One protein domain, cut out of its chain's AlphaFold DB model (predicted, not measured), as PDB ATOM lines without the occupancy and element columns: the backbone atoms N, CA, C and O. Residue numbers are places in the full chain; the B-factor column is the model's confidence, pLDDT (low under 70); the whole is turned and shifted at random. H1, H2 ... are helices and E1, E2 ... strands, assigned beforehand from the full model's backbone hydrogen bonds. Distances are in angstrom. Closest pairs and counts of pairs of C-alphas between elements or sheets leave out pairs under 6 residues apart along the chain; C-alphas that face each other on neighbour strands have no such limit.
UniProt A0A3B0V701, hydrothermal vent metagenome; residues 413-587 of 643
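Overview. This is residues 413 to 587 of the 643 residues of a protein of hydrothermal vent metagenome (UniProt A0A3B0V701). Amid long loops, two twisted sheets form a sandwich, partly face to face: mixed E3-E2-E4-E5-E8-E9, with H2 over E8, and antiparallel E1-E10-E6-E7; residues 425 to 432 stick out. The 175 printed residues run E1 E2 H1 E3 E4 E5 E6 E7 E8 H2 E9 E10, mostly strand, but named elements hold only 69. It is compact, radius of gyration of the C-alphas 15.3 A, spanning 45 by 38 by 30 A.

Along the chain. Find E3 at residues 465 to 469, E2 at 440 to 444, E4 at 491 to 497, E5 at 505 to 510, E8 at 550 to 555, E9 at 568 to 570. E1, 413 to 419, begins at C-alpha (253.980, 148.299, 236.275); E10, 578 to 586, 22.2 A long, ends at (250.857, 153.967, 235.655). E6 is 523 to 529, E7 537 to 540, H1 461 to 464, H2 560 to 565.

Arrangement. In hairpin E4 and E5, N 494 and O 507 are within hydrogen-bond range, 2.8 A. E1 and E4 come closest at C-alphas 416 and 492, 5.9 A. H2 runs along E8, 14 degrees on the local plane, height over the sheet 8.9 A; E8, H2, E9 make a right-handed strand-helix-strand unit, parallel strands joined through a helix. H1 only grazes this sheet. H2 has 1 of 2 O i to N i+4 pairs within range; H1 is too short for any.

Size, cuts and confidence. The printed part has no cut. Links E1 to E2, E2 to H1, E3 to E4 and E5 to E6 are long. Find pLDDT under 70 at 48 residues, among them 422 to 435.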
ATOM      1  N   THR A 413     253.775 149.642 235.729       63.47
ATOM      2  CA  THR A 413     253.980 148.299 236.275       63.47
ATOM      3  C   THR A 413     252.945 147.367 235.668       63.47
ATOM      4  O   THR A 413     251.783 147.753 235.487       63.47
ATOM      5  N   ILE A 414     253.379 146.154 235.332       71.38
ATOM      6  CA  ILE A 414     252.493 145.086 234.878       71.38
ATOM      7  C   ILE A 414     251.747 144.550 236.094       71.38
ATOM      8  O   ILE A 414     252.340 144.228 237.119       71.38
ATOM      9  N   VAL A 415     250.429 144.512 235.974       75.25
ATOM     10  CA  VAL A 415     249.513 144.074 237.024       75.25
ATOM     11  C   VAL A 415     249.137 142.617 236.776       75.25
ATOM     12  O   VAL A 415     249.264 141.786 237.671       75.25
ATOM     13  N   ASP A 416     248.741 142.317 235.538       87.38
ATOM     14  CA  ASP A 416     248.442 140.972 235.054       87.38
ATOM     15  C   ASP A 416     248.613 140.912 233.522       87.38
ATOM     16  O   ASP A 416     248.509 141.939 232.838       87.38
ATOM     17  N   SER A 417     248.822 139.721 232.971       88.56
ATOM     18  CA  SER A 417     248.847 139.441 231.543       88.56
ATOM     19  C   SER A 417     248.140 138.138 231.188       88.56
ATOM     20  O   SER A 417     247.990 137.211 231.980       88.56
ATOM     21  N   ILE A 418     247.680 138.086 229.943       89.75
ATOM     22  CA  ILE A 418     247.270 136.866 229.257       89.75
ATOM     23  C   ILE A 418     247.990 136.828 227.915       89.75
ATOM     24  O   ILE A 418     248.056 137.845 227.224       89.75
ATOM     25  N   GLY A 419     248.506 135.663 227.529       86.44
ATOM     26  CA  GLY A 419     249.298 135.515 226.313       86.44
ATOM     27  C   GLY A 419     250.767 135.895 226.500       86.44
ATOM     28  O   GLY A 419     251.234 136.090 227.614       86.44
ATOM     29  N   ARG A 420     251.509 135.978 225.392       79.31
ATOM     30  CA  ARG A 420     252.963 136.204 225.404       79.31
ATOM     31  C   ARG A 420     253.362 137.313 224.435       79.31
ATOM     32  O   ARG A 420     253.081 137.246 223.239       79.31
ATOM     33  N   ILE A 421     254.076 138.314 224.935       75.12
ATOM     34  CA  ILE A 421     254.798 139.298 224.125       75.12
ATOM     35  C   ILE A 421     256.027 138.606 223.519       75.12
ATOM     36  O   ILE A 421     256.724 137.852 224.187       75.12
ATOM     37  N   LEU A 422     256.326 138.858 222.245       66.19
ATOM     38  CA  LEU A 422     257.546 138.366 221.598       66.19
ATOM     39  C   LEU A 422     258.567 139.502 221.461       66.19
ATOM     40  O   LEU A 422     258.199 140.638 221.161       66.19
ATOM     41  N   ALA A 423     259.849 139.196 221.679       54.78
ATOM     42  CA  ALA A 423     260.967 140.109 221.455       54.78
ATOM     43  C   ALA A 423     261.546 139.850 220.058       54.78
ATOM     44  O   ALA A 423     261.662 138.699 219.640       54.78
ATOM     45  N   ASN A 424     261.904 140.923 219.354       53.22
ATOM     46  CA  ASN A 424     262.088 140.968 217.899       53.22
ATOM     47  C   ASN A 424     263.154 140.033 217.273       53.22
ATOM     48  O   ASN A 424     263.201 139.977 216.048       53.22
ATOM     49  N   ASP A 425     263.951 139.271 218.034       46.06
ATOM     50  CA  ASP A 425     265.153 138.606 217.491       46.06
ATOM     51  C   ASP A 425     265.261 137.071 217.659       46.06
ATOM     52  O   ASP A 425     266.218 136.494 217.145       46.06
ATOM     53  N   GLU A 426     264.316 136.353 218.289       46.41
ATOM     54  CA  GLU A 426     264.517 134.906 218.574       46.41
ATOM     55  C   GLU A 426     263.638 133.890 217.821       46.41
ATOM     56  O   GLU A 426     263.815 132.686 218.003       46.41
ATOM     57  N   LEU A 427     262.735 134.291 216.922       48.53
ATOM     58  CA  LEU A 427     261.781 133.337 216.322       48.53
ATOM     59  C   LEU A 427     261.802 133.289 214.795       48.53
ATOM     60  O   LEU A 427     260.773 133.211 214.136       48.53
ATOM     61  N   ALA A 428     262.997 133.202 214.211       46.72
ATOM     62  CA  ALA A 428     263.119 132.814 212.806       46.72
ATOM     63  C   ALA A 428     262.802 131.320 212.548       46.72
ATOM     64  O   ALA A 428     262.748 130.930 211.386       46.72
ATOM     65  N   ASN A 429     262.625 130.463 213.573       48.88
ATOM     66  CA  ASN A 429     262.526 129.008 213.345       48.88
ATOM     67  C   ASN A 429     261.736 128.147 214.361       48.88
ATOM     68  O   ASN A 429     261.842 126.921 214.301       48.88
ATOM     69  N   ILE A 430     260.906 128.704 215.252       45.78
ATOM     70  CA  ILE A 430     260.009 127.890 216.101       45.78
ATOM     71  C   ILE A 430     258.582 128.420 215.950       45.78
ATOM     72  O   ILE A 430     258.338 129.577 216.242       45.78
ATOM     73  N   GLN A 431     257.690 127.569 215.422       47.28
ATOM     74  CA  GLN A 431     256.235 127.742 215.263       47.28
ATOM     75  C   GLN A 431     255.730 129.179 215.041       47.28
ATOM     76  O   GLN A 431     255.513 129.920 215.989       47.28
ATOM     77  N   LYS A 432     255.441 129.494 213.770       51.97
ATOM     78  CA  LYS A 432     254.621 130.638 213.341       51.97
ATOM     79  C   LYS A 432     253.512 130.970 214.347       51.97
ATOM     80  O   LYS A 432     252.659 130.110 214.589       51.97
ATOM     81  N   ASP A 433     253.589 132.204 214.837       54.50
ATOM     82  CA  ASP A 433     252.542 133.138 215.255       54.50
ATOM     83  C   ASP A 433     251.138 132.541 215.301       54.50
ATOM     84  O   ASP A 433     250.577 132.120 214.281       54.50
ATOM     85  N   ARG A 434     250.581 132.488 216.509       63.81
ATOM     86  CA  ARG A 434     249.173 132.183 216.713       63.81
ATOM     87  C   ARG A 434     248.613 133.148 217.753       63.81
ATOM     88  O   ARG A 434     249.284 133.350 218.770       63.81
ATOM     89  N   PRO A 435     247.395 133.668 217.535       67.88
ATOM     90  CA  PRO A 435     246.680 134.405 218.566       67.88
ATOM     91  C   PRO A 435     246.510 133.530 219.814       67.88
ATOM     92  O   PRO A 435     246.606 132.298 219.732       67.88
ATOM     93  N   ILE A 436     246.243 134.159 220.966       79.12
ATOM     94  CA  ILE A 436     246.007 133.481 222.258       79.12
ATOM     95  C   ILE A 436     245.076 132.277 222.054       79.12
ATOM     96  O   ILE A 436     245.355 131.167 222.508       79.12
ATOM     97  N   VAL A 437     243.985 132.510 221.328       81.81
ATOM     98  CA  VAL A 437     242.989 131.543 220.867       81.81
ATOM     99  C   VAL A 437     242.419 132.015 219.524       81.81
ATOM    100  O   VAL A 437     242.714 133.121 219.092       81.81
ATOM    101  N   THR A 438     241.633 131.164 218.859       82.44
ATOM    102  CA  THR A 438     240.810 131.551 217.701       82.44
ATOM    103  C   THR A 438     239.370 131.135 217.962       82.44
ATOM    104  O   THR A 438     239.107 129.946 218.182       82.44
ATOM    105  N   ASP A 439     238.461 132.105 217.946       82.31
ATOM    106  CA  ASP A 439     237.042 131.982 218.268       82.31
ATOM    107  C   ASP A 439     236.813 131.220 219.588       82.31
ATOM    108  O   ASP A 439     236.183 130.150 219.633       82.31
ATOM    109  N   LYS A 440     237.365 131.735 220.696       89.94
ATOM    110  CA  LYS A 440     237.143 131.168 222.039       89.94
ATOM    111  C   LYS A 440     236.866 132.219 223.102       89.94
ATOM    112  O   LYS A 440     237.235 133.383 222.992       89.94
ATOM    113  N   THR A 441     236.255 131.716 224.168       90.94
ATOM    114  CA  THR A 441     236.162 132.373 225.471       90.94
ATOM    115  C   THR A 441     237.132 131.677 226.421       90.94
ATOM    116  O   THR A 441     237.134 130.444 226.503       90.94
ATOM    117  N   LEU A 442     237.947 132.441 227.137       92.81
ATOM    118  CA  LEU A 442     238.837 131.964 228.186       92.81
ATOM    119  C   LEU A 442     238.399 132.548 229.526       92.81
ATOM    120  O   LEU A 442     238.164 133.746 229.625       92.81
ATOM    121  N   ARG A 443     238.343 131.716 230.566       90.88
ATOM    122  CA  ARG A 443     238.092 132.158 231.946       90.88
ATOM    123  C   ARG A 443     239.204 131.689 232.854       90.88
ATOM    124  O   ARG A 443     239.600 130.521 232.774       90.88
ATOM    125  N   ARG A 444     239.700 132.582 233.702       88.31
ATOM    126  CA  ARG A 444     240.760 132.270 234.653       88.31
ATOM    127  C   ARG A 444     240.250 131.233 235.661       88.31
ATOM    128  O   ARG A 444     239.077 131.238 236.033       88.31
ATOM    129  N   VAL A 445     241.098 130.292 236.071       82.31
ATOM    130  CA  VAL A 445     240.746 129.337 237.134       82.31
ATOM    131  C   VAL A 445     240.610 130.078 238.468       82.31
ATOM    132  O   VAL A 445     241.364 131.010 238.722       82.31
ATOM    133  N   ALA A 446     239.635 129.694 239.298       70.56
ATOM    134  CA  ALA A 446     239.287 130.421 240.529       70.56
ATOM    135  C   ALA A 446     240.436 130.474 241.558       70.56
ATOM    136  O   ALA A 446     240.602 131.474 242.244       70.56
ATOM    137  N   ASP A 447     241.289 129.443 241.593       70.12
ATOM    138  CA  ASP A 447     242.431 129.366 242.516       70.12
ATOM    139  C   ASP A 447     243.622 130.262 242.094       70.12
ATOM    140  O   ASP A 447     244.658 130.292 242.768       70.12
ATOM    141  N   THR A 448     243.536 130.971 240.958       74.00
ATOM    142  CA  THR A 448     244.598 131.892 240.531       74.00
ATOM    143  C   THR A 448     244.464 133.221 241.262       74.00
ATOM    144  O   THR A 448     243.654 134.070 240.918       74.00
ATOM    145  N   CYS A 449     245.325 133.416 242.256       68.81
ATOM    146  CA  CYS A 449     245.274 134.565 243.161       68.81
ATOM    147  C   CYS A 449     246.242 135.702 242.829       68.81
ATOM    148  O   CYS A 449     246.281 136.708 243.539       68.81
ATOM    149  N   LYS A 450     247.059 135.521 241.794       72.38
ATOM    150  CA  LYS A 450     248.106 136.452 241.390       72.38
ATOM    151  C   LYS A 450     248.118 136.547 239.871       72.38
ATOM    152  O   LYS A 450     248.009 135.520 239.207       72.38
ATOM    153  N   GLY A 451     248.237 137.772 239.369       74.62
ATOM    154  CA  GLY A 451     248.382 138.018 237.946       74.62
ATOM    155  C   GLY A 451     249.743 137.548 237.447       74.62
ATOM    156  O   GLY A 451     250.734 137.580 238.185       74.62
ATOM    157  N   ASP A 452     249.786 137.124 236.196       76.31
ATOM    158  CA  ASP A 452     251.032 136.927 235.483       76.31
ATOM    159  C   ASP A 452     251.645 138.303 235.188       76.31
ATOM    160  O   ASP A 452     251.021 139.180 234.601       76.31
ATOM    161  N   ARG A 453     252.872 138.526 235.650       73.50
ATOM    162  CA  ARG A 453     253.597 139.783 235.424       73.50
ATOM    163  C   ARG A 453     254.734 139.617 234.420       73.50
ATOM    164  O   ARG A 453     255.357 140.600 234.020       73.50
ATOM    165  N   ILE A 454     255.003 138.389 233.979       67.25
ATOM    166  CA  ILE A 454     256.143 138.041 233.137       67.25
ATOM    167  C   ILE A 454     255.659 137.845 231.708       67.25
ATOM    168  O   ILE A 454     255.667 136.763 231.158       67.25
ATOM    169  N   THR A 455     255.379 138.948 231.030       68.56
ATOM    170  CA  THR A 455     254.842 138.952 229.654       68.56
ATOM    171  C   THR A 455     255.623 138.177 228.574       68.56
ATOM    172  O   THR A 455     255.174 138.124 227.434       68.56
ATOM    173  N   MET A 456     256.805 137.630 228.863       68.62
ATOM    174  CA  MET A 456     257.670 136.928 227.901       68.62
ATOM    175  C   MET A 456     257.764 135.426 228.123       68.62
ATOM    176  O   MET A 456     258.367 134.741 227.290       68.62
ATOM    177  N   ASP A 457     257.283 134.928 229.257       64.75
ATOM    178  CA  ASP A 457     257.373 133.512 229.569       64.75
ATOM    179  C   ASP A 457     256.372 132.693 228.738       64.75
ATOM    180  O   ASP A 457     255.631 133.207 227.898       64.75
ATOM    181  N   GLU A 458     256.454 131.368 228.838       74.25
ATOM    182  CA  GLU A 458     255.609 130.493 228.036       74.25
ATOM    183  C   GLU A 458     254.157 130.531 228.528       74.25
ATOM    184  O   GLU A 458     253.830 129.977 229.574       74.25
ATOM    185  N   PHE A 459     253.264 131.104 227.720       81.25
ATOM    186  CA  PHE A 459     251.836 131.088 228.014       81.25
ATOM    187  C   PHE A 459     251.214 129.704 227.758       81.25
ATOM    188  O   PHE A 459     251.089 129.261 226.612       81.25
ATOM    189  N   VAL A 460     250.765 129.034 228.825       78.62
ATOM    190  CA  VAL A 460     250.105 127.720 228.765       78.62
ATOM    191  C   VAL A 460     248.663 127.823 229.264       78.62
ATOM    192  O   VAL A 460     248.412 127.831 230.466       78.62
ATOM    193  N   ILE A 461     247.696 127.812 228.336       80.56
ATOM    194  CA  ILE A 461     246.259 128.002 228.633       80.56
ATOM    195  C   ILE A 461     245.798 127.132 229.809       80.56
ATOM    196  O   ILE A 461     245.267 127.650 230.777       80.56
ATOM    197  N   HIS A 462     246.035 125.818 229.779       77.62
ATOM    198  CA  HIS A 462     245.477 124.893 230.776       77.62
ATOM    199  C   HIS A 462     246.053 125.013 232.196       77.62
ATOM    200  O   HIS A 462     245.572 124.310 233.084       77.62
ATOM    201  N   GLN A 463     247.074 125.844 232.420       78.44
ATOM    202  CA  GLN A 463     247.603 126.087 233.764       78.44
ATOM    203  C   GLN A 463     246.747 127.091 234.539       78.44
ATOM    204  O   GLN A 463     246.458 126.860 235.709       78.44
ATOM    205  N   GLU A 464     246.304 128.161 233.877       79.88
ATOM    206  CA  GLU A 464     245.611 129.277 234.537       79.88
ATOM    207  C   GLU A 464     244.243 129.600 233.929       79.88
ATOM    208  O   GLU A 464     243.463 130.341 234.521       79.88
ATOM    209  N   TRP A 465     243.914 129.028 232.769       88.44
ATOM    210  CA  TRP A 465     242.732 129.365 231.985       88.44
ATOM    211  C   TRP A 465     241.952 128.119 231.537       88.44
ATOM    212  O   TRP A 465     242.489 127.095 231.104       88.44
ATOM    213  N   LYS A 466     240.625 128.220 231.592       89.31
ATOM    214  CA  LYS A 466     239.677 127.257 231.021       89.31
ATOM    215  C   LYS A 466     239.125 127.813 229.713       89.31
ATOM    216  O   LYS A 466     238.713 128.966 229.656       89.31
ATOM    217  N   SER A 467     239.088 126.977 228.677       91.00
ATOM    218  CA  SER A 467     238.559 127.335 227.354       91.00
ATOM    219  C   SER A 467     237.104 126.898 227.194       91.00
ATOM    220  O   SER A 467     236.768 125.744 227.466       91.00
ATOM    221  N   TYR A 468     236.285 127.778 226.628       91.50
ATOM    222  CA  TYR A 468     234.876 127.566 226.313       91.50
ATOM    223  C   TYR A 468     234.578 127.909 224.843       91.50
ATOM    224  O   TYR A 468     235.456 128.318 224.082       91.50
ATOM    225  N   ALA A 469     233.329 127.702 224.419       90.88
ATOM    226  CA  ALA A 469     232.862 128.136 223.103       90.88
ATOM    227  C   ALA A 469     232.986 129.665 222.934       90.88
ATOM    228  O   ALA A 469     232.966 130.404 223.922       90.88
ATOM    229  N   VAL A 470     233.124 130.120 221.685       88.38
ATOM    230  CA  VAL A 470     233.059 131.547 221.326       88.38
ATOM    231  C   VAL A 470     231.750 132.167 221.818       88.38
ATOM    232  O   VAL A 470     230.742 131.462 221.907       88.38
ATOM    233  N   ASP A 471     231.778 133.462 222.139       86.06
ATOM    234  CA  ASP A 471     230.608 134.250 222.554       86.06
ATOM    235  C   ASP A 471     229.834 133.642 223.741       86.06
ATOM    236  O   ASP A 471     228.606 133.704 223.821       86.06
ATOM    237  N   ASN A 472     230.546 133.014 224.683       87.31
ATOM    238  CA  ASN A 472     229.931 132.453 225.882       87.31
ATOM    239  C   ASN A 472     229.846 133.510 226.989       87.31
ATOM    240  O   ASN A 472     230.764 133.642 227.791       87.31
ATOM    241  N   PHE A 473     228.703 134.190 227.074       85.12
ATOM    242  CA  PHE A 473     228.454 135.246 228.066       85.12
ATOM    243  C   PHE A 473     227.848 134.754 229.391       85.12
ATOM    244  O   PHE A 473     227.482 135.574 230.226       85.12
ATOM    245  N   LEU A 474     227.661 133.438 229.581       80.12
ATOM    246  CA  LEU A 474     226.845 132.906 230.688       80.12
ATOM    247  C   LEU A 474     227.361 133.284 232.081       80.12
ATOM    248  O   LEU A 474     226.549 133.462 232.983       80.12
ATOM    249  N   ASP A 475     228.678 133.423 232.232       76.88
ATOM    250  CA  ASP A 475     229.316 133.775 233.504       76.88
ATOM    251  C   ASP A 475     229.981 135.158 233.461       76.88
ATOM    252  O   ASP A 475     230.611 135.562 234.430       76.88
ATOM    253  N   SER A 476     229.809 135.917 232.375       75.50
ATOM    254  CA  SER A 476     230.358 137.270 232.288       75.50
ATOM    255  C   SER A 476     229.699 138.171 233.324       75.50
ATOM    256  O   SER A 476     228.471 138.231 233.432       75.50
ATOM    257  N   GLY A 477     230.512 138.878 234.098       67.50
ATOM    258  CA  GLY A 477     230.068 139.617 235.271       67.50
ATOM    259  C   GLY A 477     230.131 138.817 236.581       67.50
ATOM    260  O   GLY A 477     229.792 139.384 237.619       67.50
ATOM    261  N   ASN A 478     230.542 137.540 236.567       68.25
ATOM    262  CA  ASN A 478     230.574 136.665 237.743       68.25
ATOM    263  C   ASN A 478     231.881 135.845 237.815       68.25
ATOM    264  O   ASN A 478     232.096 134.928 237.025       68.25
ATOM    265  N   TYR A 479     232.713 136.100 238.830       70.06
ATOM    266  CA  TYR A 479     233.942 135.343 239.106       70.06
ATOM    267  C   TYR A 479     233.883 134.718 240.513       70.06
ATOM    268  O   TYR A 479     233.550 135.410 241.473       70.06
ATOM    269  N   ASP A 480     234.153 133.410 240.636       65.19
ATOM    270  CA  ASP A 480     234.044 132.656 241.900       65.19
ATOM    271  C   ASP A 480     235.259 132.921 242.812       65.19
ATOM    272  O   ASP A 480     236.407 132.799 242.393       65.19
ATOM    273  N   GLU A 481     234.999 133.313 244.062       60.69
ATOM    274  CA  GLU A 481     235.932 134.019 244.959       60.69
ATOM    275  C   GLU A 481     236.851 133.097 245.792       60.69
ATOM    276  O   GLU A 481     237.444 133.537 246.787       60.69
ATOM    277  N   GLN A 482     236.917 131.803 245.472       54.19
ATOM    278  CA  GLN A 482     237.386 130.800 246.424       54.19
ATOM    279  C   GLN A 482     238.919 130.830 246.645       54.19
ATOM    280  O   GLN A 482     239.713 130.595 245.746       54.19
ATOM    281  N   ASP A 483     239.306 131.104 247.899       46.47
ATOM    282  CA  ASP A 483     240.613 130.849 248.530       46.47
ATOM    283  C   ASP A 483     241.884 131.552 248.002       46.47
ATOM    284  O   ASP A 483     242.953 130.957 247.868       46.47
ATOM    285  N   CYS A 484     241.845 132.887 247.934       51.62
ATOM    286  CA  CYS A 484     243.058 133.720 247.917       51.62
ATOM    287  C   CYS A 484     243.417 134.261 249.312       51.62
ATOM    288  O   CYS A 484     243.021 135.367 249.701       51.62
ATOM    289  N   LEU A 485     244.170 133.461 250.081       45.31
ATOM    290  CA  LEU A 485     244.602 133.761 251.459       45.31
ATOM    291  C   LEU A 485     245.996 134.410 251.595       45.31
ATOM    292  O   LEU A 485     246.443 134.616 252.721       45.31
ATOM    293  N   ALA A 486     246.685 134.770 250.509       42.06
ATOM    294  CA  ALA A 486     248.038 135.326 250.597       42.06
ATOM    295  C   ALA A 486     248.083 136.864 250.575       42.06
ATOM    296  O   ALA A 486     247.221 137.541 250.016       42.06
ATOM    297  N   SER A 487     249.139 137.377 251.197       43.00
ATOM    298  CA  SER A 487     249.516 138.754 251.541       43.00
ATOM    299  C   SER A 487     249.559 139.788 250.400       43.00
ATOM    300  O   SER A 487     249.870 140.951 250.659       43.00
ATOM    301  N   ARG A 488     249.187 139.426 249.165       51.00
ATOM    302  CA  ARG A 488     248.949 140.360 248.059       51.00
ATOM    303  C   ARG A 488     247.769 139.916 247.212       51.00
ATOM    304  O   ARG A 488     247.832 138.890 246.543       51.00
ATOM    305  N   LYS A 489     246.711 140.722 247.230       63.28
ATOM    306  CA  LYS A 489     245.602 140.603 246.293       63.28
ATOM    307  C   LYS A 489     245.711 141.717 245.258       63.28
ATOM    308  O   LYS A 489     245.795 142.880 245.649       63.28
ATOM    309  N   ASP A 490     245.724 141.362 243.978       68.00
ATOM    310  CA  ASP A 490     245.828 142.310 242.864       68.00
ATOM    311  C   ASP A 490     244.538 142.332 242.025       68.00
ATOM    312  O   ASP A 490     243.580 141.605 242.308       68.00
ATOM    313  N   LEU A 491     244.500 143.185 241.004       84.75
ATOM    314  CA  LEU A 491     243.557 143.029 239.904       84.75
ATOM    315  C   LEU A 491     243.995 141.869 239.009       84.75
ATOM    316  O   LEU A 491     245.178 141.727 238.717       84.75
ATOM    317  N   LEU A 492     243.031 141.092 238.530       88.62
ATOM    318  CA  LEU A 492     243.266 139.954 237.647       88.62
ATOM    319  C   LEU A 492     242.429 140.101 236.386       88.62
ATOM    320  O   LEU A 492     241.257 140.450 236.465       88.62
ATOM    321  N   LEU A 493     242.996 139.782 235.232       93.06
ATOM    322  CA  LEU A 493     242.241 139.464 234.027       93.06
ATOM    323  C   LEU A 493     241.487 138.158 234.302       93.06
ATOM    324  O   LEU A 493     242.113 137.110 234.431       93.06
ATOM    325  N   SER A 494     240.167 138.199 234.454       91.62
ATOM    326  CA  SER A 494     239.358 137.037 234.852       91.62
ATOM    327  C   SER A 494     238.656 136.358 233.679       91.62
ATOM    328  O   SER A 494     238.480 135.139 233.691       91.62
ATOM    329  N   GLU A 495     238.315 137.106 232.632       93.06
ATOM    330  CA  GLU A 495     237.709 136.575 231.411       93.06
ATOM    331  C   GLU A 495     238.261 137.298 230.177       93.06
ATOM    332  O   GLU A 495     238.502 138.505 230.182       93.06
ATOM    333  N   TYR A 496     238.478 136.529 229.117       94.31
ATOM    334  CA  TYR A 496     238.892 136.996 227.802       94.31
ATOM    335  C   TYR A 496     237.949 136.387 226.768       94.31
ATOM    336  O   TYR A 496     237.835 135.164 226.662       94.31
ATOM    337  N   ILE A 497     237.288 137.229 225.982       93.12
ATOM    338  CA  ILE A 497     236.477 136.810 224.839       93.12
ATOM    339  C   ILE A 497     237.061 137.481 223.609       93.12
ATOM    340  O   ILE A 497     236.998 138.698 223.479       93.12
ATOM    341  N   GLU A 498     237.601 136.688 222.690       89.38
ATOM    342  CA  GLU A 498     237.986 137.190 221.368       89.38
ATOM    343  C   GLU A 498     236.750 137.681 220.605       89.38
ATOM    344  O   GLU A 498     236.703 138.817 220.135       89.38
ATOM    345  N   GLY A 499     235.728 136.821 220.601       83.00
ATOM    346  CA  GLY A 499     234.362 137.097 220.185       83.00
ATOM    347  C   GLY A 499     234.156 137.177 218.674       83.00
ATOM    348  O   GLY A 499     234.973 137.725 217.939       83.00
ATOM    349  N   SER A 500     233.020 136.670 218.195       86.31
ATOM    350  CA  SER A 500     232.603 136.875 216.802       86.31
ATOM    351  C   SER A 500     231.810 138.181 216.667       86.31
ATOM    352  O   SER A 500     231.332 138.724 217.656       86.31
ATOM    353  N   ASN A 501     231.668 138.738 215.456       84.88
ATOM    354  CA  ASN A 501     230.855 139.946 215.208       84.88
ATOM    355  C   ASN A 501     231.169 141.145 216.132       84.88
ATOM    356  O   ASN A 501     230.262 141.859 216.554       84.88
ATOM    357  N   ASN A 502     232.448 141.379 216.440       87.31
ATOM    358  CA  ASN A 502     232.902 142.398 217.392       87.31
ATOM    359  C   ASN A 502     232.471 142.154 218.852       87.31
ATOM    360  O   ASN A 502     232.418 143.098 219.630       87.31
ATOM    361  N   ASN A 503     232.200 140.920 219.275       91.38
ATOM    362  CA  ASN A 503     231.919 140.584 220.679       91.38
ATOM    363  C   ASN A 503     233.187 140.461 221.547       91.38
ATOM    364  O   ASN A 503     233.215 139.700 222.514       91.38
ATOM    365  N   ALA A 504     234.240 141.211 221.214       93.50
ATOM    366  CA  ALA A 504     235.470 141.236 221.992       93.50
ATOM    367  C   ALA A 504     235.204 141.780 223.405       93.50
ATOM    368  O   ALA A 504     234.532 142.809 223.561       93.50
ATOM    369  N   MET A 505     235.735 141.105 224.427       95.19
ATOM    370  CA  MET A 505     235.576 141.480 225.833       95.19
ATOM    371  C   MET A 505     236.780 141.081 226.687       95.19
ATOM    372  O   MET A 505     237.390 140.034 226.484       95.19
ATOM    373  N   ILE A 506     237.084 141.934 227.665       96.25
ATOM    374  CA  ILE A 506     237.989 141.649 228.776       96.25
ATOM    375  C   ILE A 506     237.240 141.910 230.084       96.25
ATOM    376  O   ILE A 506     236.621 142.963 230.258       96.25
ATOM    377  N   GLU A 507     237.333 140.975 231.021       95.94
ATOM    378  CA  GLU A 507     236.872 141.141 232.395       95.94
ATOM    379  C   GLU A 507     238.071 141.247 233.333       95.94
ATOM    380  O   GLU A 507     239.048 140.505 233.216       95.94
ATOM    381  N   ILE A 508     237.983 142.188 234.268       95.00
ATOM    382  CA  ILE A 508     238.970 142.409 235.313       95.00
ATOM    383  C   ILE A 508     238.303 142.157 236.660       95.00
ATOM    384  O   ILE A 508     237.418 142.909 237.067       95.00
ATOM    385  N   TYR A 509     238.761 141.148 237.382       90.81
ATOM    386  CA  TYR A 509     238.384 140.908 238.763       90.81
ATOM    387  C   TYR A 509     239.221 141.766 239.708       90.81
ATOM    388  O   TYR A 509     240.453 141.792 239.648       90.81
ATOM    389  N   ASN A 510     238.550 142.455 240.624       87.38
ATOM    390  CA  ASN A 510     239.196 143.166 241.707       87.38
ATOM    391  C   ASN A 510     239.395 142.249 242.911       87.38
ATOM    392  O   ASN A 510     238.620 142.282 243.871       87.38
ATOM    393  N   GLY A 511     240.481 141.480 242.878       75.19
ATOM    394  CA  GLY A 511     240.924 140.709 244.028       75.19
ATOM    395  C   GLY A 511     241.408 141.590 245.174       75.19
ATOM    396  O   GLY A 511     241.399 141.129 246.313       75.19
ATOM    397  N   THR A 512     241.796 142.847 244.913       69.12
ATOM    398  CA  THR A 512     242.334 143.744 245.942       69.12
ATOM    399  C   THR A 512     241.374 143.892 247.115       69.12
ATOM    400  O   THR A 512     240.165 143.685 247.038       69.12
ATOM    401  N   ASP A 513     241.914 144.273 248.258       62.91
ATOM    402  CA  ASP A 513     241.153 144.368 249.485       62.91
ATOM    403  C   ASP A 513     240.363 145.689 249.613       62.91
ATOM    404  O   ASP A 513     239.766 145.945 250.661       62.91
ATOM    405  N   ARG A 514     240.328 146.515 248.563       66.88
ATOM    406  CA  ARG A 514     239.648 147.812 248.523       66.88
ATOM    407  C   ARG A 514     238.974 148.043 247.166       66.88
ATOM    408  O   ARG A 514     239.264 147.345 246.198       66.88
ATOM    409  N   PRO A 515     238.082 149.034 247.049       70.62
ATOM    410  CA  PRO A 515     237.658 149.499 245.739       70.62
ATOM    411  C   PRO A 515     238.848 150.094 244.968       70.62
ATOM    412  O   PRO A 515     239.696 150.774 245.555       70.62
ATOM    413  N   VAL A 516     238.899 149.858 243.659       76.06
ATOM    414  CA  VAL A 516     239.928 150.396 242.758       76.06
ATOM    415  C   VAL A 516     239.282 151.369 241.789       76.06
ATOM    416  O   VAL A 516     238.319 151.020 241.106       76.06
ATOM    417  N   ASN A 517     239.806 152.594 241.722       78.56
ATOM    418  CA  ASN A 517     239.349 153.601 240.770       78.56
ATOM    419  C   ASN A 517     240.350 153.700 239.617       78.56
ATOM    420  O   ASN A 517     241.431 154.276 239.747       78.56
ATOM    421  N   PHE A 518     239.974 153.151 238.465       80.50
ATOM    422  CA  PHE A 518     240.846 153.049 237.301       80.50
ATOM    423  C   PHE A 518     241.278 154.404 236.741       80.50
ATOM    424  O   PHE A 518     242.373 154.525 236.195       80.50
ATOM    425  N   THR A 519     240.441 155.431 236.902       72.62
ATOM    426  CA  THR A 519     240.712 156.772 236.379       72.62
ATOM    427  C   THR A 519     241.753 157.502 237.220       72.62
ATOM    428  O   THR A 519     242.721 158.022 236.665       72.62
ATOM    429  N   SER A 520     241.586 157.530 238.546       56.75
ATOM    430  CA  SER A 520     242.548 158.188 239.441       56.75
ATOM    431  C   SER A 520     243.856 157.413 239.542       56.75
ATOM    432  O   SER A 520     244.924 158.013 239.596       56.75
ATOM    433  N   GLU A 521     243.783 156.082 239.521       60.84
ATOM    434  CA  GLU A 521     244.951 155.205 239.632       60.84
ATOM    435  C   GLU A 521     245.590 154.863 238.280       60.84
ATOM    436  O   GLU A 521     246.599 154.163 238.241       60.84
ATOM    437  N   ARG A 522     245.028 155.391 237.182       67.19
ATOM    438  CA  ARG A 522     245.562 155.335 235.814       67.19
ATOM    439  C   ARG A 522     245.919 153.925 235.342       67.19
ATOM    440  O   ARG A 522     247.020 153.678 234.847       67.19
ATOM    441  N   TYR A 523     244.959 153.017 235.455       81.81
ATOM    442  CA  TYR A 523     245.069 151.697 234.845       81.81
ATOM    443  C   TYR A 523     244.718 151.741 233.357       81.81
ATOM    444  O   TYR A 523     243.863 152.518 232.915       81.81
ATOM    445  N   PHE A 524     245.370 150.887 232.582       87.31
ATOM    446  CA  PHE A 524     245.106 150.728 231.162       87.31
ATOM    447  C   PHE A 524     245.407 149.301 230.704       87.31
ATOM    448  O   PHE A 524     246.229 148.607 231.300       87.31
ATOM    449  N   LEU A 525     244.730 148.879 229.639       92.19
ATOM    450  CA  LEU A 525     245.049 147.658 228.907       92.19
ATOM    451  C   LEU A 525     245.985 147.997 227.752       92.19
ATOM    452  O   LEU A 525     245.761 148.984 227.052       92.19
ATOM    453  N   GLU A 526     246.995 147.167 227.547       88.25
ATOM    454  CA  GLU A 526     247.869 147.181 226.379       88.25
ATOM    455  C   GLU A 526     247.617 145.910 225.567       88.25
ATOM    456  O   GLU A 526     247.718 144.801 226.093       88.25
ATOM    457  N   ILE A 527     247.230 146.076 224.303       87.25
ATOM    458  CA  ILE A 527     246.885 144.970 223.405       87.25
ATOM    459  C   ILE A 527     248.018 144.802 222.399       87.25
ATOM    460  O   ILE A 527     248.375 145.749 221.694       87.25
ATOM    461  N   HIS A 528     248.560 143.589 222.318       82.75
ATOM    462  CA  HIS A 528     249.577 143.226 221.343       82.75
ATOM    463  C   HIS A 528     248.988 142.277 220.300       82.75
ATOM    464  O   HIS A 528     248.489 141.205 220.648       82.75
ATOM    465  N   ASN A 529     249.106 142.647 219.027       79.06
ATOM    466  CA  ASN A 529     248.626 141.867 217.885       79.06
ATOM    467  C   ASN A 529     249.792 141.370 217.012       79.06
ATOM    468  O   ASN A 529     250.916 141.859 217.135       79.06
ATOM    469  N   ASP A 530     249.510 140.399 216.140       64.31
ATOM    470  CA  ASP A 530     250.505 139.717 215.294       64.31
ATOM    471  C   ASP A 530     251.185 140.613 214.233       64.31
ATOM    472  O   ASP A 530     252.347 140.389 213.897       64.31
ATOM    473  N   ASP A 531     250.496 141.635 213.716       55.84
ATOM    474  CA  ASP A 531     250.933 142.349 212.502       55.84
ATOM    475  C   ASP A 531     251.774 143.608 212.746       55.84
ATOM    476  O   ASP A 531     252.345 144.152 211.795       55.84
ATOM    477  N   ASP A 532     251.870 144.091 213.987       51.94
ATOM    478  CA  ASP A 532     252.386 145.435 214.223       51.94
ATOM    479  C   ASP A 532     253.691 145.450 215.015       51.94
ATOM    480  O   ASP A 532     253.775 145.061 216.183       51.94
ATOM    481  N   LYS A 533     254.739 145.928 214.340       48.84
ATOM    482  CA  LYS A 533     256.042 146.189 214.950       48.84
ATOM    483  C   LYS A 533     255.991 147.380 215.907       48.84
ATOM    484  O   LYS A 533     256.920 147.493 216.698       48.84
ATOM    485  N   ASP A 534     254.937 148.210 215.862       47.66
ATOM    486  CA  ASP A 534     254.884 149.472 216.608       47.66
ATOM    487  C   ASP A 534     253.494 149.893 217.161       47.66
ATOM    488  O   ASP A 534     253.427 150.904 217.861       47.66
ATOM    489  N   SER A 535     252.378 149.178 216.938       48.41
ATOM    490  CA  SER A 535     251.068 149.594 217.496       48.41
ATOM    491  C   SER A 535     250.734 148.952 218.854       48.41
ATOM    492  O   SER A 535     249.913 148.037 218.966       48.41
ATOM    493  N   GLU A 536     251.331 149.460 219.932       60.31
ATOM    494  CA  GLU A 536     250.772 149.278 221.279       60.31
ATOM    495  C   GLU A 536     249.422 150.012 221.364       60.31
ATOM    496  O   GLU A 536     249.375 151.237 221.513       60.31
ATOM    497  N   HIS A 537     248.302 149.288 221.285       74.31
ATOM    498  CA  HIS A 537     246.996 149.895 221.536       74.31
ATOM    499  C   HIS A 537     246.756 149.975 223.037       74.31
ATOM    500  O   HIS A 537     246.684 148.953 223.723       74.31
ATOM    501  N   ARG A 538     246.624 151.203 223.546       84.56
ATOM    502  CA  ARG A 538     246.346 151.464 224.960       84.56
ATOM    503  C   ARG A 538     244.900 151.876 225.157       84.56
ATOM    504  O   ARG A 538     244.456 152.893 224.626       84.56
ATOM    505  N   ILE A 539     244.192 151.135 225.998       89.44
ATOM    506  CA  ILE A 539     242.831 151.459 226.411       89.44
ATOM    507  C   ILE A 539     242.859 151.839 227.885       89.44
ATOM    508  O   ILE A 539     242.966 150.984 228.762       89.44
ATOM    509  N   TYR A 540     242.752 153.137 228.169       86.50
ATOM    510  CA  TYR A 540     242.616 153.616 229.542       86.50
ATOM    511  C   TYR A 540     241.264 153.206 230.125       86.50
ATOM    512  O   TYR A 540     240.206 153.472 229.539       86.50
ATOM    513  N   LEU A 541     241.319 152.577 231.294       92.75
ATOM    514  CA  LEU A 541     240.146 152.102 232.011       92.75
ATOM    515  C   LEU A 541     239.503 153.256 232.786       92.75
ATOM    516  O   LEU A 541     240.179 154.119 233.356       92.75
ATOM    517  N   LYS A 542     238.171 153.297 232.789       89.88
ATOM    518  CA  LYS A 542     237.376 154.371 233.385       89.88
ATOM    519  C   LYS A 542     236.389 153.819 234.397       89.88
ATOM    520  O   LYS A 542     235.784 152.781 234.178       89.88
ATOM    521  N   GLY A 543     236.173 154.567 235.472       87.44
ATOM    522  CA  GLY A 543     235.264 154.165 236.541       87.44
ATOM    523  C   GLY A 543     235.966 153.413 237.665       87.44
ATOM    524  O   GLY A 543     237.179 153.524 237.853       87.44
ATOM    525  N   GLN A 544     235.173 152.700 238.454       87.19
ATOM    526  CA  GLN A 544     235.600 152.075 239.697       87.19
ATOM    527  C   GLN A 544     235.023 150.669 239.799       87.19
ATOM    528  O   GLN A 544     233.885 150.433 239.399       87.19
ATOM    529  N   VAL A 545     235.794 149.763 240.390       90.44
ATOM    530  CA  VAL A 545     235.377 148.400 240.712       90.44
ATOM    531  C   VAL A 545     235.452 148.198 242.223       90.44
ATOM    532  O   VAL A 545     236.420 148.597 242.871       90.44
ATOM    533  N   GLN A 546     234.396 147.642 242.818       84.44
ATOM    534  CA  GLN A 546     234.370 147.344 244.256       84.44
ATOM    535  C   GLN A 546     235.283 146.160 244.577       84.44
ATOM    536  O   GLN A 546     235.638 145.394 243.685       84.44
ATOM    537  N   ARG A 547     235.688 146.012 245.842       76.06
ATOM    538  CA  ARG A 547     236.406 144.814 246.309       76.06
ATOM    539  C   ARG A 547     235.606 143.558 245.950       76.06
ATOM    540  O   ARG A 547     234.400 143.546 246.184       76.06
ATOM    541  N   ASN A 548     236.286 142.519 245.466       76.44
ATOM    542  CA  ASN A 548     235.698 141.272 244.962       76.44
ATOM    543  C   ASN A 548     234.691 141.478 243.808       76.44
ATOM    544  O   ASN A 548     233.988 140.555 243.420       76.44
ATOM    545  N   GLY A 549     234.588 142.690 243.258       86.81
ATOM    546  CA  GLY A 549     233.761 142.967 242.093       86.81
ATOM    547  C   GLY A 549     234.520 142.692 240.803       86.81
ATOM    548  O   GLY A 549     235.747 142.585 240.797       86.81
ATOM    549  N   VAL A 550     233.791 142.660 239.694       92.62
ATOM    550  CA  VAL A 550     234.371 142.582 238.353       92.62
ATOM    551  C   VAL A 550     234.093 143.855 237.564       92.62
ATOM    552  O   VAL A 550     233.104 144.554 237.789       92.62
ATOM    553  N   PHE A 551     234.982 144.159 236.630       95.81
ATOM    554  CA  PHE A 551     234.857 145.250 235.684       95.81
ATOM    555  C   PHE A 551     234.972 144.704 234.269       95.81
ATOM    556  O   PHE A 551     236.009 144.173 233.882       95.81
ATOM    557  N   VAL A 552     233.905 144.860 233.494       96.88
ATOM    558  CA  VAL A 552     233.808 144.334 232.128       96.88
ATOM    559  C   VAL A 552     234.006 145.470 231.129       96.88
ATOM    560  O   VAL A 552     233.302 146.483 231.194       96.88
ATOM    561  N   ILE A 553     234.929 145.292 230.184       97.00
ATOM    562  CA  ILE A 553     235.094 146.158 229.016       97.00
ATOM    563  C   ILE A 553     234.856 145.365 227.731       97.00
ATOM    564  O   ILE A 553     235.448 144.309 227.540       97.00
ATOM    565  N   SER A 554     234.012 145.879 226.837       96.69
ATOM    566  CA  SER A 554     233.724 145.249 225.539       96.69
ATOM    567  C   SER A 554     233.910 146.198 224.357       96.69
ATOM    568  O   SER A 554     234.108 147.408 224.522       96.69
ATOM    569  N   HIS A 555     233.860 145.661 223.141       95.81
ATOM    570  CA  HIS A 555     233.864 146.487 221.940       95.81
ATOM    571  C   HIS A 555     232.577 147.332 221.827       95.81
ATOM    572  O   HIS A 555     231.486 146.890 222.191       95.81
ATOM    573  N   SER A 556     232.658 148.552 221.284       95.75
ATOM    574  CA  SER A 556     231.484 149.446 221.167       95.75
ATOM    575  C   SER A 556     230.367 148.909 220.264       95.75
ATOM    576  O   SER A 556     229.185 149.193 220.492       95.75
ATOM    577  N   ASP A 557     230.738 148.093 219.280       95.50
ATOM    578  CA  ASP A 557     229.815 147.443 218.343       95.50
ATOM    579  C   ASP A 557     229.408 146.024 218.758       95.50
ATOM    580  O   ASP A 557     228.729 145.347 217.990       95.50
ATOM    581  N   ALA A 558     229.774 145.586 219.966       94.50
ATOM    582  CA  ALA A 558     229.354 144.297 220.495       94.50
ATOM    583  C   ALA A 558     227.823 144.169 220.568       94.50
ATOM    584  O   ALA A 558     227.072 145.161 220.617       94.50
ATOM    585  N   GLU A 559     227.354 142.926 220.624       94.25
ATOM    586  CA  GLU A 559     225.951 142.601 220.817       94.25
ATOM    587  C   GLU A 559     225.387 143.216 222.102       94.25
ATOM    588  O   GLU A 559     226.076 143.443 223.100       94.25
ATOM    589  N   LYS A 560     224.076 143.486 222.088       91.88
ATOM    590  CA  LYS A 560     223.406 144.174 223.197       91.88
ATOM    591  C   LYS A 560     223.591 143.445 224.532       91.88
ATOM    592  O   LYS A 560     223.819 144.109 225.533       91.88
ATOM    593  N   ALA A 561     223.523 142.113 224.538       88.75
ATOM    594  CA  ALA A 561     223.682 141.318 225.755       88.75
ATOM    595  C   ALA A 561     225.048 141.549 226.424       88.75
ATOM    596  O   ALA A 561     225.111 141.724 227.636       88.75
ATOM    597  N   LEU A 562     226.118 141.637 225.628       89.81
ATOM    598  CA  LEU A 562     227.465 141.907 226.122       89.81
ATOM    599  C   LEU A 562     227.625 143.365 226.578       89.81
ATOM    600  O   LEU A 562     228.237 143.642 227.610       89.81
ATOM    601  N   LYS A 563     227.021 144.317 225.860       93.12
ATOM    602  CA  LYS A 563     227.030 145.731 226.270       93.12
ATOM    603  C   LYS A 563     226.253 145.992 227.555       93.12
ATOM    604  O   LYS A 563     226.669 146.847 228.327       93.12
ATOM    605  N   ASP A 564     225.167 145.262 227.799       90.81
ATOM    606  CA  ASP A 564     224.348 145.418 229.007       90.81
ATOM    607  C   ASP A 564     225.114 145.022 230.289       90.81
ATOM    608  O   ASP A 564     224.826 145.570 231.351       90.81
ATOM    609  N   VAL A 565     226.102 144.118 230.198       91.44
ATOM    610  CA  VAL A 565     226.987 143.736 231.323       91.44
ATOM    611  C   VAL A 565     228.295 144.539 231.374       91.44
ATOM    612  O   VAL A 565     229.048 144.456 232.345       91.44
ATOM    613  N   SER A 566     228.583 145.331 230.338       95.56
ATOM    614  CA  SER A 566     229.831 146.087 230.221       95.56
ATOM    615  C   SER A 566     229.787 147.395 231.002       95.56
ATOM    616  O   SER A 566     228.868 148.198 230.869       95.56
ATOM    617  N   HIS A 567     230.843 147.653 231.768       96.88
ATOM    618  CA  HIS A 567     231.045 148.906 232.494       96.88
ATOM    619  C   HIS A 567     231.691 149.980 231.608       96.88
ATOM    620  O   HIS A 567     231.485 151.177 231.810       96.88
ATOM    621  N   GLN A 568     232.461 149.553 230.605       96.75
ATOM    622  CA  GLN A 568     233.063 150.411 229.595       96.75
ATOM    623  C   GLN A 568     232.955 149.752 228.219       96.75
ATOM    624  O   GLN A 568     233.034 148.535 228.090       96.75
ATOM    625  N   THR A 569     232.820 150.565 227.175       96.88
ATOM    626  CA  THR A 569     232.926 150.100 225.789       96.88
ATOM    627  C   THR A 569     234.019 150.862 225.051       96.88
ATOM    628  O   THR A 569     234.186 152.062 225.289       96.88
ATOM    629  N   SER A 570     234.732 150.209 224.134       93.75
ATOM    630  CA  SER A 570     235.772 150.837 223.311       93.75
ATOM    631  C   SER A 570     235.790 150.266 221.896       93.75
ATOM    632  O   SER A 570     235.892 149.057 221.737       93.75
ATOM    633  N   GLY A 571     235.762 151.115 220.866       90.88
ATOM    634  CA  GLY A 571     235.989 150.674 219.479       90.88
ATOM    635  C   GLY A 571     237.427 150.209 219.210       90.88
ATOM    636  O   GLY A 571     237.705 149.609 218.185       90.88
ATOM    637  N   GLU A 572     238.342 150.464 220.150       87.19
ATOM    638  CA  GLU A 572     239.749 150.048 220.073       87.19
ATOM    639  C   GLU A 572     239.980 148.624 220.612       87.19
ATOM    640  O   GLU A 572     241.093 148.109 220.537       87.19
ATOM    641  N   LEU A 573     238.967 147.982 221.216       91.12
ATOM    642  CA  LEU A 573     239.109 146.631 221.769       91.12
ATOM    643  C   LEU A 573     238.963 145.579 220.661       91.12
ATOM    644  O   LEU A 573     237.901 144.986 220.487       91.12
ATOM    645  N   THR A 574     240.033 145.353 219.905       86.56
ATOM    646  CA  THR A 574     240.068 144.378 218.807       86.56
ATOM    647  C   THR A 574     240.946 143.183 219.174       86.56
ATOM    648  O   THR A 574     242.161 143.349 219.287       86.56
ATOM    649  N   LEU A 575     240.342 141.996 219.346       88.31
ATOM    650  CA  LEU A 575     241.016 140.822 219.925       88.31
ATOM    651  C   LEU A 575     241.317 139.655 218.956       88.31
ATOM    652  O   LEU A 575     242.016 138.717 219.328       88.31
ATOM    653  N   GLY A 576     240.841 139.710 217.706       81.25
ATOM    654  CA  GLY A 576     240.885 138.578 216.755       81.25
ATOM    655  C   GLY A 576     242.277 138.047 216.366       81.25
ATOM    656  O   GLY A 576     242.407 136.895 215.979       81.25
ATOM    657  N   ASN A 577     243.327 138.868 216.485       79.62
ATOM    658  CA  ASN A 577     244.725 138.478 216.222       79.62
ATOM    659  C   ASN A 577     245.627 138.790 217.430       79.62
ATOM    660  O   ASN A 577     246.818 139.081 217.281       79.62
ATOM    661  N   THR A 578     245.049 138.834 218.630       85.12
ATOM    662  CA  THR A 578     245.779 139.239 219.829       85.12
ATOM    663  C   THR A 578     246.653 138.109 220.341       85.12
ATOM    664  O   THR A 578     246.182 137.000 220.588       85.12
ATOM    665  N   ARG A 579     247.938 138.413 220.540       82.88
ATOM    666  CA  ARG A 579     248.935 137.504 221.129       82.88
ATOM    667  C   ARG A 579     249.077 137.688 222.633       82.88
ATOM    668  O   ARG A 579     249.470 136.754 223.327       82.88
ATOM    669  N   ALA A 580     248.817 138.903 223.115       87.25
ATOM    670  CA  ALA A 580     248.870 139.234 224.526       87.25
ATOM    671  C   ALA A 580     247.984 140.436 224.853       87.25
ATOM    672  O   ALA A 580     247.948 141.409 224.097       87.25
ATOM    673  N   VAL A 581     247.341 140.389 226.016       91.19
ATOM    674  CA  VAL A 581     246.737 141.557 226.663       91.19
ATOM    675  C   VAL A 581     247.427 141.743 228.002       91.19
ATOM    676  O   VAL A 581     247.553 140.794 228.773       91.19
ATOM    677  N   VAL A 582     247.875 142.965 228.276       88.94
ATOM    678  CA  VAL A 582     248.584 143.304 229.509       88.94
ATOM    679  C   VAL A 582     247.823 144.393 230.244       88.94
ATOM    680  O   VAL A 582     247.650 145.500 229.733       88.94
ATOM    681  N   LEU A 583     247.379 144.093 231.458       91.12
ATOM    682  CA  LEU A 583     246.860 145.087 232.382       91.12
ATOM    683  C   LEU A 583     248.042 145.791 233.041       91.12
ATOM    684  O   LEU A 583     248.873 145.164 233.698       91.12
ATOM    685  N   LYS A 584     248.117 147.110 232.879       79.50
ATOM    686  CA  LYS A 584     249.168 147.934 233.470       79.50
ATOM    687  C   LYS A 584     248.578 149.041 234.325       79.50
ATOM    688  O   LYS A 584     247.489 149.559 234.066       79.50
ATOM    689  N   LYS A 585     249.344 149.441 235.333       72.62
ATOM    690  CA  LYS A 585     249.100 150.640 236.132       72.62
ATOM    691  C   LYS A 585     250.208 151.636 235.863       72.62
ATOM    692  O   LYS A 585     251.380 151.278 235.919       72.62
ATOM    693  N   VAL A 586     249.860 152.896 235.628       62.12
ATOM    694  CA  VAL A 586     250.857 153.967 235.655       62.12
ATOM    695  C   VAL A 586     251.390 154.105 237.078       62.12
ATOM    696  O   VAL A 586     250.647 154.460 237.992       62.12
ATOM    697  N   VAL A 587     252.682 153.846 237.262       50.56
ATOM    698  CA  VAL A 587     253.346 153.990 238.554       50.56
ATOM    699  C   VAL A 587     254.270 155.192 238.474       50.56
ATOM    700  O   VAL A 587     255.183 155.264 237.655       50.56
TER     701      VAL A 587